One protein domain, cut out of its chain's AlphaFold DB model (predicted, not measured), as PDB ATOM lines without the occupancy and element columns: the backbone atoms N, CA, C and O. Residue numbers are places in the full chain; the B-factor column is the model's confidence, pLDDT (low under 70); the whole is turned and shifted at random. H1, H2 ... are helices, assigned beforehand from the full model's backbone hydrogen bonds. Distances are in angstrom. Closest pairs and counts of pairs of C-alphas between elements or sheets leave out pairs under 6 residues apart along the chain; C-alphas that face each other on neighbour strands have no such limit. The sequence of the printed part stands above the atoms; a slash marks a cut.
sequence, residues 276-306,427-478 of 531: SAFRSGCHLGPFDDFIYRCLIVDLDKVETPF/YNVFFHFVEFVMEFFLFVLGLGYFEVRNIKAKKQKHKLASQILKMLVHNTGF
ATOM      1  N   SER A 276     137.172 106.445 151.557       89.94
ATOM      2  CA  SER A 276     137.430 106.905 150.187       89.94
ATOM      3  C   SER A 276     136.764 106.032 149.113       89.94
ATOM      4  O   SER A 276     136.676 106.429 147.948       89.94
ATOM      5  N   ALA A 277     136.274 104.849 149.499       90.44
ATOM      6  CA  ALA A 277     135.459 103.993 148.651       90.44
ATOM      7  C   ALA A 277     134.083 104.606 148.357       90.44
ATOM      8  O   ALA A 277     133.474 104.274 147.344       90.44
ATOM      9  N   PHE A 278     133.599 105.526 149.197       92.56
ATOM     10  CA  PHE A 278     132.254 106.081 149.108       92.56
ATOM     11  C   PHE A 278     132.266 107.583 148.831       92.56
ATOM     12  O   PHE A 278     133.136 108.328 149.283       92.56
ATOM     13  N   ARG A 279     131.218 108.065 148.146       88.12
ATOM     14  CA  ARG A 279     131.034 109.504 147.896       88.12
ATOM     15  C   ARG A 279     130.994 110.310 149.194       88.12
ATOM     16  O   ARG A 279     131.542 111.402 149.231       88.12
ATOM     17  N   SER A 280     130.359 109.774 150.235       88.25
ATOM     18  CA  SER A 280     130.234 110.418 151.548       88.25
ATOM     19  C   SER A 280     131.579 110.661 152.235       88.25
ATOM     20  O   SER A 280     131.703 111.637 152.968       88.25
ATOM     21  N   GLY A 281     132.582 109.813 151.991       86.50
ATOM     22  CA  GLY A 281     133.926 109.964 152.551       86.50
ATOM     23  C   GLY A 281     134.894 110.747 151.660       86.50
ATOM     24  O   GLY A 281     136.064 110.874 152.008       86.50
ATOM     25  N   CYS A 282     134.432 111.284 150.525       86.75
ATOM     26  CA  CYS A 282     135.248 112.059 149.593       86.75
ATOM     27  C   CYS A 282     134.807 113.527 149.543       86.75
ATOM     28  O   CYS A 282     133.654 113.824 149.236       86.75
ATOM     29  N   HIS A 283     135.747 114.458 149.727       84.50
ATOM     30  CA  HIS A 283     135.512 115.867 149.414       84.50
ATOM     31  C   HIS A 283     135.745 116.105 147.914       84.50
ATOM     32  O   HIS A 283     136.819 115.798 147.395       84.50
ATOM     33  N   LEU A 284     134.728 116.604 147.213       85.19
ATOM     34  CA  LEU A 284     134.822 117.063 145.826       85.19
ATOM     35  C   LEU A 284     134.684 118.585 145.823       85.19
ATOM     36  O   LEU A 284     133.837 119.119 146.543       85.19
ATOM     37  N   GLY A 285     135.503 119.274 145.024       86.25
ATOM     38  CA  GLY A 285     135.359 120.717 144.844       86.25
ATOM     39  C   GLY A 285     134.001 121.066 144.217       86.25
ATOM     40  O   GLY A 285     133.358 120.198 143.628       86.25
ATOM     41  N   PRO A 286     133.540 122.329 144.285       80.75
ATOM     42  CA  PRO A 286     132.230 122.715 143.748       80.75
ATOM     43  C   PRO A 286     132.033 122.352 142.268       80.75
ATOM     44  O   PRO A 286     130.946 121.945 141.861       80.75
ATOM     45  N   PHE A 287     133.097 122.474 141.469       75.25
ATOM     46  CA  PHE A 287     133.095 122.121 140.050       75.25
ATOM     47  C   PHE A 287     133.109 120.600 139.830       75.25
ATOM     48  O   PHE A 287     132.307 120.086 139.050       75.25
ATOM     49  N   ASP A 288     133.937 119.866 140.575       83.00
ATOM     50  CA  ASP A 288     134.012 118.405 140.474       83.00
ATOM     51  C   ASP A 288     132.727 117.739 140.959       83.00
ATOM     52  O   ASP A 288     132.296 116.749 140.380       83.00
ATOM     53  N   ASP A 289     132.082 118.286 141.995       84.44
ATOM     54  CA  ASP A 289     130.786 117.814 142.480       84.44
ATOM     55  C   ASP A 289     129.686 118.045 141.437       84.44
ATOM     56  O   ASP A 289     128.835 117.177 141.227       84.44
ATOM     57  N   PHE A 290     129.723 119.184 140.741       75.94
ATOM     58  CA  PHE A 290     128.816 119.458 139.630       75.94
ATOM     59  C   PHE A 290     129.003 118.440 138.495       75.94
ATOM     60  O   PHE A 290     128.029 117.801 138.087       75.94
ATOM     61  N   ILE A 291     130.243 118.217 138.044       75.75
ATOM     62  CA  ILE A 291     130.563 117.202 137.027       75.75
ATOM     63  C   ILE A 291     130.137 115.815 137.514       75.75
ATOM     64  O   ILE A 291     129.440 115.091 136.804       75.75
ATOM     65  N   TYR A 292     130.493 115.456 138.747       84.06
ATOM     66  CA  TYR A 292     130.158 114.174 139.348       84.06
ATOM     67  C   TYR A 292     128.650 113.934 139.320       84.06
ATOM     68  O   TYR A 292     128.218 112.838 138.979       84.06
ATOM     69  N   ARG A 293     127.816 114.923 139.658       79.56
ATOM     70  CA  ARG A 293     126.352 114.776 139.606       79.56
ATOM     71  C   ARG A 293     125.841 114.603 138.177       79.56
ATOM     72  O   ARG A 293     124.980 113.753 137.975       79.56
ATOM     73  N   CYS A 294     126.401 115.340 137.219       74.56
ATOM     74  CA  CYS A 294     125.969 115.324 135.820       74.56
ATOM     75  C   CYS A 294     126.377 114.052 135.059       74.56
ATOM     76  O   CYS A 294     125.689 113.667 134.120       74.56
ATOM     77  N   LEU A 295     127.470 113.388 135.452       77.62
ATOM     78  CA  LEU A 295     127.952 112.189 134.766       77.62
ATOM     79  C   LEU A 295     127.013 111.000 134.962       77.62
ATOM     80  O   LEU A 295     126.810 110.539 136.086       77.62
ATOM     81  N   ILE A 296     126.507 110.424 133.880       72.19
ATOM     82  CA  ILE A 296     125.821 109.135 133.948       72.19
ATOM     83  C   ILE A 296     126.878 108.032 133.908       72.19
ATOM     84  O   ILE A 296     127.790 108.023 133.086       72.19
ATOM     85  N   VAL A 297     126.778 107.124 134.871       72.00
ATOM     86  CA  VAL A 297     127.628 105.938 134.954       72.00
ATOM     87  C   VAL A 297     126.690 104.753 135.012       72.00
ATOM     88  O   VAL A 297     126.106 104.501 136.069       72.00
ATOM     89  N   ASP A 298     126.531 104.072 133.890       65.38
ATOM     90  CA  ASP A 298     125.783 102.823 133.828       65.38
ATOM     91  C   ASP A 298     126.685 101.707 134.344       65.38
ATOM     92  O   ASP A 298     127.767 101.465 133.807       65.38
ATOM     93  N   LEU A 299     126.260 101.072 135.436       62.06
ATOM     94  CA  LEU A 299     126.955  99.912 135.995       62.06
ATOM     95  C   LEU A 299     126.697  98.655 135.161       62.06
ATOM     96  O   LEU A 299     127.477  97.721 135.248       62.06
ATOM     97  N   ASP A 300     125.686  98.675 134.292       51.97
ATOM     98  CA  ASP A 300     125.363  97.586 133.365       51.97
ATOM     99  C   ASP A 300     126.455  97.385 132.292       51.97
ATOM    100  O   ASP A 300     126.483  96.359 131.620       51.97
ATOM    101  N   LYS A 301     127.383  98.348 132.154       49.25
ATOM    102  CA  LYS A 301     128.617  98.229 131.352       49.25
ATOM    103  C   LYS A 301     129.803  97.649 132.132       49.25
ATOM    104  O   LYS A 301     130.865  97.454 131.550       49.25
ATOM    105  N   VAL A 302     129.664  97.390 133.437       48.25
ATOM    106  CA  VAL A 302     130.529  96.430 134.140       48.25
ATOM    107  C   VAL A 302     130.020  95.061 133.699       48.25
ATOM    108  O   VAL A 302     129.235  94.415 134.385       48.25
ATOM    109  N   GLU A 303     130.347  94.720 132.455       43.78
ATOM    110  CA  GLU A 303     129.816  93.571 131.738       43.78
ATOM    111  C   GLU A 303     129.987  92.302 132.577       43.78
ATOM    112  O   GLU A 303     131.074  91.961 133.048       43.78
ATOM    113  N   THR A 304     128.880  91.591 132.766       38.56
ATOM    114  CA  THR A 304     128.885  90.182 133.147       38.56
ATOM    115  C   THR A 304     129.836  89.421 132.211       38.56
ATOM    116  O   THR A 304     129.678  89.541 130.992       38.56
ATOM    117  N   PRO A 305     130.809  88.652 132.726       41.06
ATOM    118  CA  PRO A 305     131.880  88.091 131.916       41.06
ATOM    119  C   PRO A 305     131.360  86.905 131.097       41.06
ATOM    120  O   PRO A 305     131.362  85.765 131.552       41.06
ATOM    121  N   PHE A 306     130.927  87.157 129.861       35.03
ATOM    122  CA  PHE A 306     130.917  86.117 128.838       35.03
ATOM    123  C   PHE A 306     132.320  86.035 128.239       35.03
ATOM    124  O   PHE A 306     132.809  87.011 127.685       35.03
ATOM    125  N   TYR A 427     115.604 113.060 129.293       52.56
ATOM    126  CA  TYR A 427     116.690 113.603 130.117       52.56
ATOM    127  C   TYR A 427     118.030 112.920 129.849       52.56
ATOM    128  O   TYR A 427     119.066 113.559 129.996       52.56
ATOM    129  N   ASN A 428     118.038 111.667 129.385       55.03
ATOM    130  CA  ASN A 428     119.284 110.970 129.058       55.03
ATOM    131  C   ASN A 428     120.035 111.680 127.915       55.03
ATOM    132  O   ASN A 428     121.245 111.879 127.970       55.03
ATOM    133  N   VAL A 429     119.286 112.190 126.929       65.88
ATOM    134  CA  VAL A 429     119.817 113.031 125.842       65.88
ATOM    135  C   VAL A 429     120.371 114.348 126.382       65.88
ATOM    136  O   VAL A 429     121.425 114.790 125.941       65.88
ATOM    137  N   PHE A 430     119.700 114.964 127.361       59.00
ATOM    138  CA  PHE A 430     120.194 116.177 128.014       59.00
ATOM    139  C   PHE A 430     121.501 115.923 128.775       59.00
ATOM    140  O   PHE A 430     122.426 116.721 128.665       59.00
ATOM    141  N   PHE A 431     121.622 114.808 129.494       61.97
ATOM    142  CA  PHE A 431     122.850 114.463 130.208       61.97
ATOM    143  C   PHE A 431     124.002 114.110 129.262       61.97
ATOM    144  O   PHE A 431     125.106 114.596 129.481       61.97
ATOM    145  N   HIS A 432     123.756 113.375 128.173       63.88
ATOM    146  CA  HIS A 432     124.761 113.154 127.125       63.88
ATOM    147  C   HIS A 432     125.140 114.444 126.389       63.88
ATOM    148  O   HIS A 432     126.295 114.639 126.025       63.88
ATOM    149  N   PHE A 433     124.190 115.360 126.200       65.94
ATOM    150  CA  PHE A 433     124.466 116.686 125.657       65.94
ATOM    151  C   PHE A 433     125.321 117.518 126.618       65.94
ATOM    152  O   PHE A 433     126.254 118.178 126.178       65.94
ATOM    153  N   VAL A 434     125.055 117.467 127.926       65.31
ATOM    154  CA  VAL A 434     125.904 118.110 128.938       65.31
ATOM    155  C   VAL A 434     127.286 117.456 128.980       65.31
ATOM    156  O   VAL A 434     128.267 118.185 129.007       65.31
ATOM    157  N   GLU A 435     127.394 116.126 128.914       64.31
ATOM    158  CA  GLU A 435     128.673 115.404 128.795       64.31
ATOM    159  C   GLU A 435     129.458 115.901 127.572       64.31
ATOM    160  O   GLU A 435     130.585 116.363 127.728       64.31
ATOM    161  N   PHE A 436     128.826 115.959 126.396       70.62
ATOM    162  CA  PHE A 436     129.423 116.476 125.160       70.62
ATOM    163  C   PHE A 436     129.840 117.952 125.255       70.62
ATOM    164  O   PHE A 436     130.925 118.333 124.820       70.62
ATOM    165  N   VAL A 437     128.989 118.808 125.826       65.88
ATOM    166  CA  VAL A 437     129.270 120.241 125.991       65.88
ATOM    167  C   VAL A 437     130.421 120.449 126.970       65.88
ATOM    168  O   VAL A 437     131.301 121.269 126.713       65.88
ATOM    169  N   MET A 438     130.454 119.690 128.065       63.47
ATOM    170  CA  MET A 438     131.557 119.727 129.019       63.47
ATOM    171  C   MET A 438     132.840 119.214 128.363       63.47
ATOM    172  O   MET A 438     133.836 119.922 128.416       63.47
ATOM    173  N   GLU A 439     132.822 118.079 127.659       60.81
ATOM    174  CA  GLU A 439     133.969 117.577 126.883       60.81
ATOM    175  C   GLU A 439     134.487 118.615 125.876       60.81
ATOM    176  O   GLU A 439     135.693 118.851 125.794       60.81
ATOM    177  N   PHE A 440     133.587 119.312 125.177       65.81
ATOM    178  CA  PHE A 440     133.926 120.388 124.245       65.81
ATOM    179  C   PHE A 440     134.577 121.591 124.944       65.81
ATOM    180  O   PHE A 440     135.636 122.053 124.518       65.81
ATOM    181  N   PHE A 441     134.003 122.094 126.043       58.31
ATOM    182  CA  PHE A 441     134.591 123.212 126.795       58.31
ATOM    183  C   PHE A 441     135.935 122.842 127.431       58.31
ATOM    184  O   PHE A 441     136.842 123.668 127.499       58.31
ATOM    185  N   LEU A 442     136.085 121.594 127.853       59.22
ATOM    186  CA  LEU A 442     137.284 121.067 128.490       59.22
ATOM    187  C   LEU A 442     138.412 120.775 127.490       59.22
ATOM    188  O   LEU A 442     139.583 120.907 127.853       59.22
ATOM    189  N   PHE A 443     138.063 120.453 126.240       57.31
ATOM    190  CA  PHE A 443     138.977 120.401 125.096       57.31
ATOM    191  C   PHE A 443     139.439 121.805 124.682       57.31
ATOM    192  O   PHE A 443     140.633 122.040 124.510       57.31
ATOM    193  N   VAL A 444     138.514 122.769 124.599       56.09
ATOM    194  CA  VAL A 444     138.809 124.162 124.211       56.09
ATOM    195  C   VAL A 444     139.660 124.899 125.257       56.09
ATOM    196  O   VAL A 444     140.457 125.762 124.896       56.09
ATOM    197  N   LEU A 445     139.528 124.558 126.544       52.84
ATOM    198  CA  LEU A 445     140.272 125.189 127.645       52.84
ATOM    199  C   LEU A 445     141.571 124.459 128.034       52.84
ATOM    200  O   LEU A 445     142.259 124.907 128.947       52.84
ATOM    201  N   GLY A 446     141.919 123.351 127.367       49.72
ATOM    202  CA  GLY A 446     143.205 122.658 127.538       49.72
ATOM    203  C   GLY A 446     143.458 122.024 128.915       49.72
ATOM    204  O   GLY A 446     144.588 121.640 129.198       49.72
ATOM    205  N   LEU A 447     142.435 121.911 129.772       55.25
ATOM    206  CA  LEU A 447     142.576 121.494 131.177       55.25
ATOM    207  C   LEU A 447     141.735 120.265 131.573       55.25
ATOM    208  O   LEU A 447     141.893 119.782 132.687       55.25
ATOM    209  N   GLY A 448     140.834 119.741 130.727       54.56
ATOM    210  CA  GLY A 448     139.676 119.021 131.280       54.56
ATOM    211  C   GLY A 448     139.320 117.612 130.792       54.56
ATOM    212  O   GLY A 448     138.465 116.984 131.411       54.56
ATOM    213  N   TYR A 449     139.958 117.066 129.752       62.56
ATOM    214  CA  TYR A 449     139.689 115.669 129.353       62.56
ATOM    215  C   TYR A 449     140.082 114.674 130.460       62.56
ATOM    216  O   TYR A 449     139.356 113.725 130.757       62.56
ATOM    217  N   PHE A 450     141.220 114.921 131.115       63.62
ATOM    218  CA  PHE A 450     141.724 114.054 132.179       63.62
ATOM    219  C   PHE A 450     140.906 114.184 133.473       63.62
ATOM    220  O   PHE A 450     140.591 113.175 134.098       63.62
ATOM    221  N   GLU A 451     140.484 115.399 133.832       73.38
ATOM    222  CA  GLU A 451     139.725 115.652 135.062       73.38
ATOM    223  C   GLU A 451     138.324 115.024 135.015       73.38
ATOM    224  O   GLU A 451     137.917 114.330 135.945       73.38
ATOM    225  N   VAL A 452     137.605 115.150 133.891       72.75
ATOM    226  CA  VAL A 452     136.309 114.468 133.721       72.75
ATOM    227  C   VAL A 452     136.466 112.957 133.755       72.75
ATOM    228  O   VAL A 452     135.663 112.278 134.397       72.75
ATOM    229  N   ARG A 453     137.514 112.414 133.124       77.00
ATOM    230  CA  ARG A 453     137.803 110.978 133.182       77.00
ATOM    231  C   ARG A 453     138.076 110.518 134.617       77.00
ATOM    232  O   ARG A 453     137.541 109.486 135.019       77.00
ATOM    233  N   ASN A 454     138.825 111.293 135.401       82.25
ATOM    234  CA  ASN A 454     139.084 111.007 136.815       82.25
ATOM    235  C   ASN A 454     137.802 111.045 137.650       82.25
ATOM    236  O   ASN A 454     137.550 110.130 138.435       82.25
ATOM    237  N   ILE A 455     136.953 112.056 137.456       83.88
ATOM    238  CA  ILE A 455     135.677 112.173 138.173       83.88
ATOM    239  C   ILE A 455     134.731 111.029 137.781       83.88
ATOM    240  O   ILE A 455     134.060 110.461 138.648       83.88
ATOM    241  N   LYS A 456     134.711 110.627 136.505       82.88
ATOM    242  CA  LYS A 456     133.948 109.472 136.004       82.88
ATOM    243  C   LYS A 456     134.426 108.165 136.632       82.88
ATOM    244  O   LYS A 456     133.601 107.430 137.172       82.88
ATOM    245  N   ALA A 457     135.737 107.922 136.654       84.00
ATOM    246  CA  ALA A 457     136.338 106.760 137.309       84.00
ATOM    247  C   ALA A 457     136.036 106.739 138.817       84.00
ATOM    248  O   ALA A 457     135.640 105.715 139.372       84.00
ATOM    249  N   LYS A 458     136.109 107.895 139.485       88.19
ATOM    250  CA  LYS A 458     135.750 108.037 140.902       88.19
ATOM    251  C   LYS A 458     134.263 107.770 141.148       88.19
ATOM    252  O   LYS A 458     133.897 107.120 142.126       88.19
ATOM    253  N   LYS A 459     133.379 108.211 140.247       88.62
ATOM    254  CA  LYS A 459     131.945 107.895 140.312       88.62
ATOM    255  C   LYS A 459     131.670 106.407 140.116       88.62
ATOM    256  O   LYS A 459     130.868 105.865 140.874       88.62
ATOM    257  N   GLN A 460     132.346 105.758 139.169       87.94
ATOM    258  CA  GLN A 460     132.304 104.302 138.984       87.94
ATOM    259  C   GLN A 460     132.726 103.572 140.258       87.94
ATOM    260  O   GLN A 460     131.944 102.779 140.782       87.94
ATOM    261  N   LYS A 461     133.889 103.929 140.814       89.94
ATOM    262  CA  LYS A 461     134.407 103.402 142.083       89.94
ATOM    263  C   LYS A 461     133.358 103.480 143.200       89.94
ATOM    264  O   LYS A 461     133.024 102.461 143.794       89.94
ATOM    265  N   HIS A 462     132.778 104.661 143.438       91.69
ATOM    266  CA  HIS A 462     131.782 104.855 144.502       91.69
ATOM    267  C   HIS A 462     130.509 104.032 144.302       91.69
ATOM    268  O   HIS A 462     129.948 103.499 145.263       91.69
ATOM    269  N   LYS A 463     130.023 103.964 143.060       89.75
ATOM    270  CA  LYS A 463     128.831 103.190 142.716       89.75
ATOM    271  C   LYS A 463     129.064 101.695 142.941       89.75
ATOM    272  O   LYS A 463     128.221 101.045 143.552       89.75
ATOM    273  N   LEU A 464     130.214 101.183 142.513       89.75
ATOM    274  CA  LEU A 464     130.557  99.773 142.646       89.75
ATOM    275  C   LEU A 464     130.822  99.379 144.103       89.75
ATOM    276  O   LEU A 464     130.275  98.389 144.574       89.75
ATOM    277  N   ALA A 465     131.541 100.209 144.863       92.75
ATOM    278  CA  ALA A 465     131.711 100.017 146.304       92.75
ATOM    279  C   ALA A 465     130.364  99.984 147.045       92.75
ATOM    280  O   ALA A 465     130.167  99.181 147.951       92.75
ATOM    281  N   SER A 466     129.407 100.818 146.625       91.00
ATOM    282  CA  SER A 466     128.053 100.837 147.186       91.00
ATOM    283  C   SER A 466     127.256  99.577 146.830       91.00
ATOM    284  O   SER A 466     126.509  99.077 147.669       91.00
ATOM    285  N   GLN A 467     127.414  99.031 145.619       89.88
ATOM    286  CA  GLN A 467     126.834  97.734 145.253       89.88
ATOM    287  C   GLN A 467     127.444  96.593 146.064       89.88
ATOM    288  O   GLN A 467     126.702  95.809 146.646       89.88
ATOM    289  N   ILE A 468     128.774  96.543 146.169       91.75
ATOM    290  CA  ILE A 468     129.479  95.550 146.984       91.75
ATOM    291  C   ILE A 468     129.015  95.640 148.436       91.75
ATOM    292  O   ILE A 468     128.653  94.625 149.016       91.75
ATOM    293  N   LEU A 469     128.940  96.844 149.013       92.62
ATOM    294  CA  LEU A 469     128.440  97.038 150.373       92.62
ATOM    295  C   LEU A 469     127.033  96.453 150.540       92.62
ATOM    296  O   LEU A 469     126.794  95.720 151.495       92.62
ATOM    297  N   LYS A 470     126.119  96.730 149.601       89.50
ATOM    298  CA  LYS A 470     124.768  96.152 149.614       89.50
ATOM    299  C   LYS A 470     124.802  94.624 149.551       89.50
ATOM    300  O   LYS A 470     124.098  93.989 150.328       89.50
ATOM    301  N   MET A 471     125.626  94.037 148.680       88.56
ATOM    302  CA  MET A 471     125.773  92.578 148.565       88.56
ATOM    303  C   MET A 471     126.321  91.954 149.853       88.56
ATOM    304  O   MET A 471     125.786  90.952 150.322       88.56
ATOM    305  N   LEU A 472     127.349  92.561 150.450       89.62
ATOM    306  CA  LEU A 472     127.937  92.096 151.704       89.62
ATOM    307  C   LEU A 472     126.914  92.178 152.847       89.62
ATOM    308  O   LEU A 472     126.715  91.196 153.553       89.62
ATOM    309  N   VAL A 473     126.212  93.307 152.995       87.75
ATOM    310  CA  VAL A 473     125.209  93.500 154.058       87.75
ATOM    311  C   VAL A 473     124.008  92.565 153.880       87.75
ATOM    312  O   VAL A 473     123.603  91.900 154.832       87.75
ATOM    313  N   HIS A 474     123.457  92.452 152.671       82.38
ATOM    314  CA  HIS A 474     122.302  91.590 152.412       82.38
ATOM    315  C   HIS A 474     122.605  90.117 152.728       82.38
ATOM    316  O   HIS A 474     121.815  89.444 153.385       82.38
ATOM    317  N   ASN A 475     123.788  89.634 152.337       72.00
ATOM    318  CA  ASN A 475     124.199  88.258 152.614       72.00
ATOM    319  C   ASN A 475     124.570  88.024 154.089       72.00
ATOM    320  O   ASN A 475     124.394  86.912 154.580       72.00
ATOM    321  N   THR A 476     124.988  89.059 154.829       66.00
ATOM    322  CA  THR A 476     125.148  88.955 156.295       66.00
ATOM    323  C   THR A 476     123.808  88.844 157.032       66.00
ATOM    324  O   THR A 476     123.722  88.136 158.034       66.00
ATOM    325  N   GLY A 477     122.740  89.475 156.523       52.78
ATOM    326  CA  GLY A 477     121.406  89.456 157.140       52.78
ATOM    327  C   GLY A 477     120.700  88.098 157.081       52.78
ATOM    328  O   GLY A 477     119.898  87.791 157.957       52.78
ATOM    329  N   PHE A 478     121.040  87.251 156.104       48.69
ATOM    330  CA  PHE A 478     120.459  85.911 155.965       48.69
ATOM    331  C   PHE A 478     120.872  84.949 157.100       48.69
ATOM    332  O   PHE A 478     120.138  84.011 157.399       48.69
TER     333      PHE A 478
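This is residues 276 to 306 and 427 to 478 of the 531 residues of the protein "Serine/threonine-protein phosphatase 6 regulatory ankyrin repeat subunit B-like protein" of Cinnamomum micranthum f. kanehirae (UniProt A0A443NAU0). One long helix, H3, makes the longest axis, and H2 folds back from its beginning through a tight turn, the two making a V. The short helix H1 lies to one side of the V and packs across residues 452 to 459 of H3, while residues 470 to 478 stick out at the far end. The printed part has 83 residues, with three named helices in the order H1, H2, H3, no named strand, and the class all helix. The whole is loose, with a radius of gyration of the C-alphas of 15.2 A, and elongated, spanning 52 by 32 by 24 A.

H3, residues 449 to 477, and H2, residues 427 to 444, form a helical hairpin. They touch with residues 449 to 452 of H3 and 439 to 443 of H2 alone, and the closest C-alphas, those of Leu 442 and Tyr 449, are 6.0 A apart. They run opposite ways at a steep tilt of 41 degrees. H1, residues 286 to 294, touches H3 at residues 452 to 459 alone, the closest C-alphas being those of Tyr 292 and Ile 455, 6.0 A apart. These two run the same way at a steep tilt of 64 degrees. H1 and H2 only just touch, with 3 pairs of C-alphas within 8 A, the closest being those of Cys 294 and Phe 431 at 6.5 A. Of H2, residues 431 to 435 alone touch H1; the two helices run opposite ways at a steep tilt of 41 degrees. The helix packing is mostly crossed: of the 3 pairs that touch, 0 are at a shallow tilt. In H1, H2 and H3 every O i to N i+4 pair is within hydrogen-bond range.

H3 runs from C-alpha 449 at (139.689, 115.669, 129.353) to C-alpha 477 at (121.406, 89.456, 157.140), 42.3 A. H2 begins with C-alpha 427 at (116.690, 113.603, 130.117) and is 25.2 A long. H1 has 9 residues and measures 12.5 A from C-alpha 286 to C-alpha 294.

The C-alphas farthest apart, those of Val 444 and Phe 478, are 53.0 A apart. Without residues 470 to 478, which stand free, the body spans 38 by 31 by 22 A. Residues 307 to 426 are not printed, and C-alphas 306 and 427 are 31.0 A apart across the cut. Residues 295 to 306 hold no named element. The link from H2 to H3 is tight. The mean pLDDT of the printed part is 72.5; residues 298 to 306, 427 to 435, 437 to 450 and 476 to 478 are under 70.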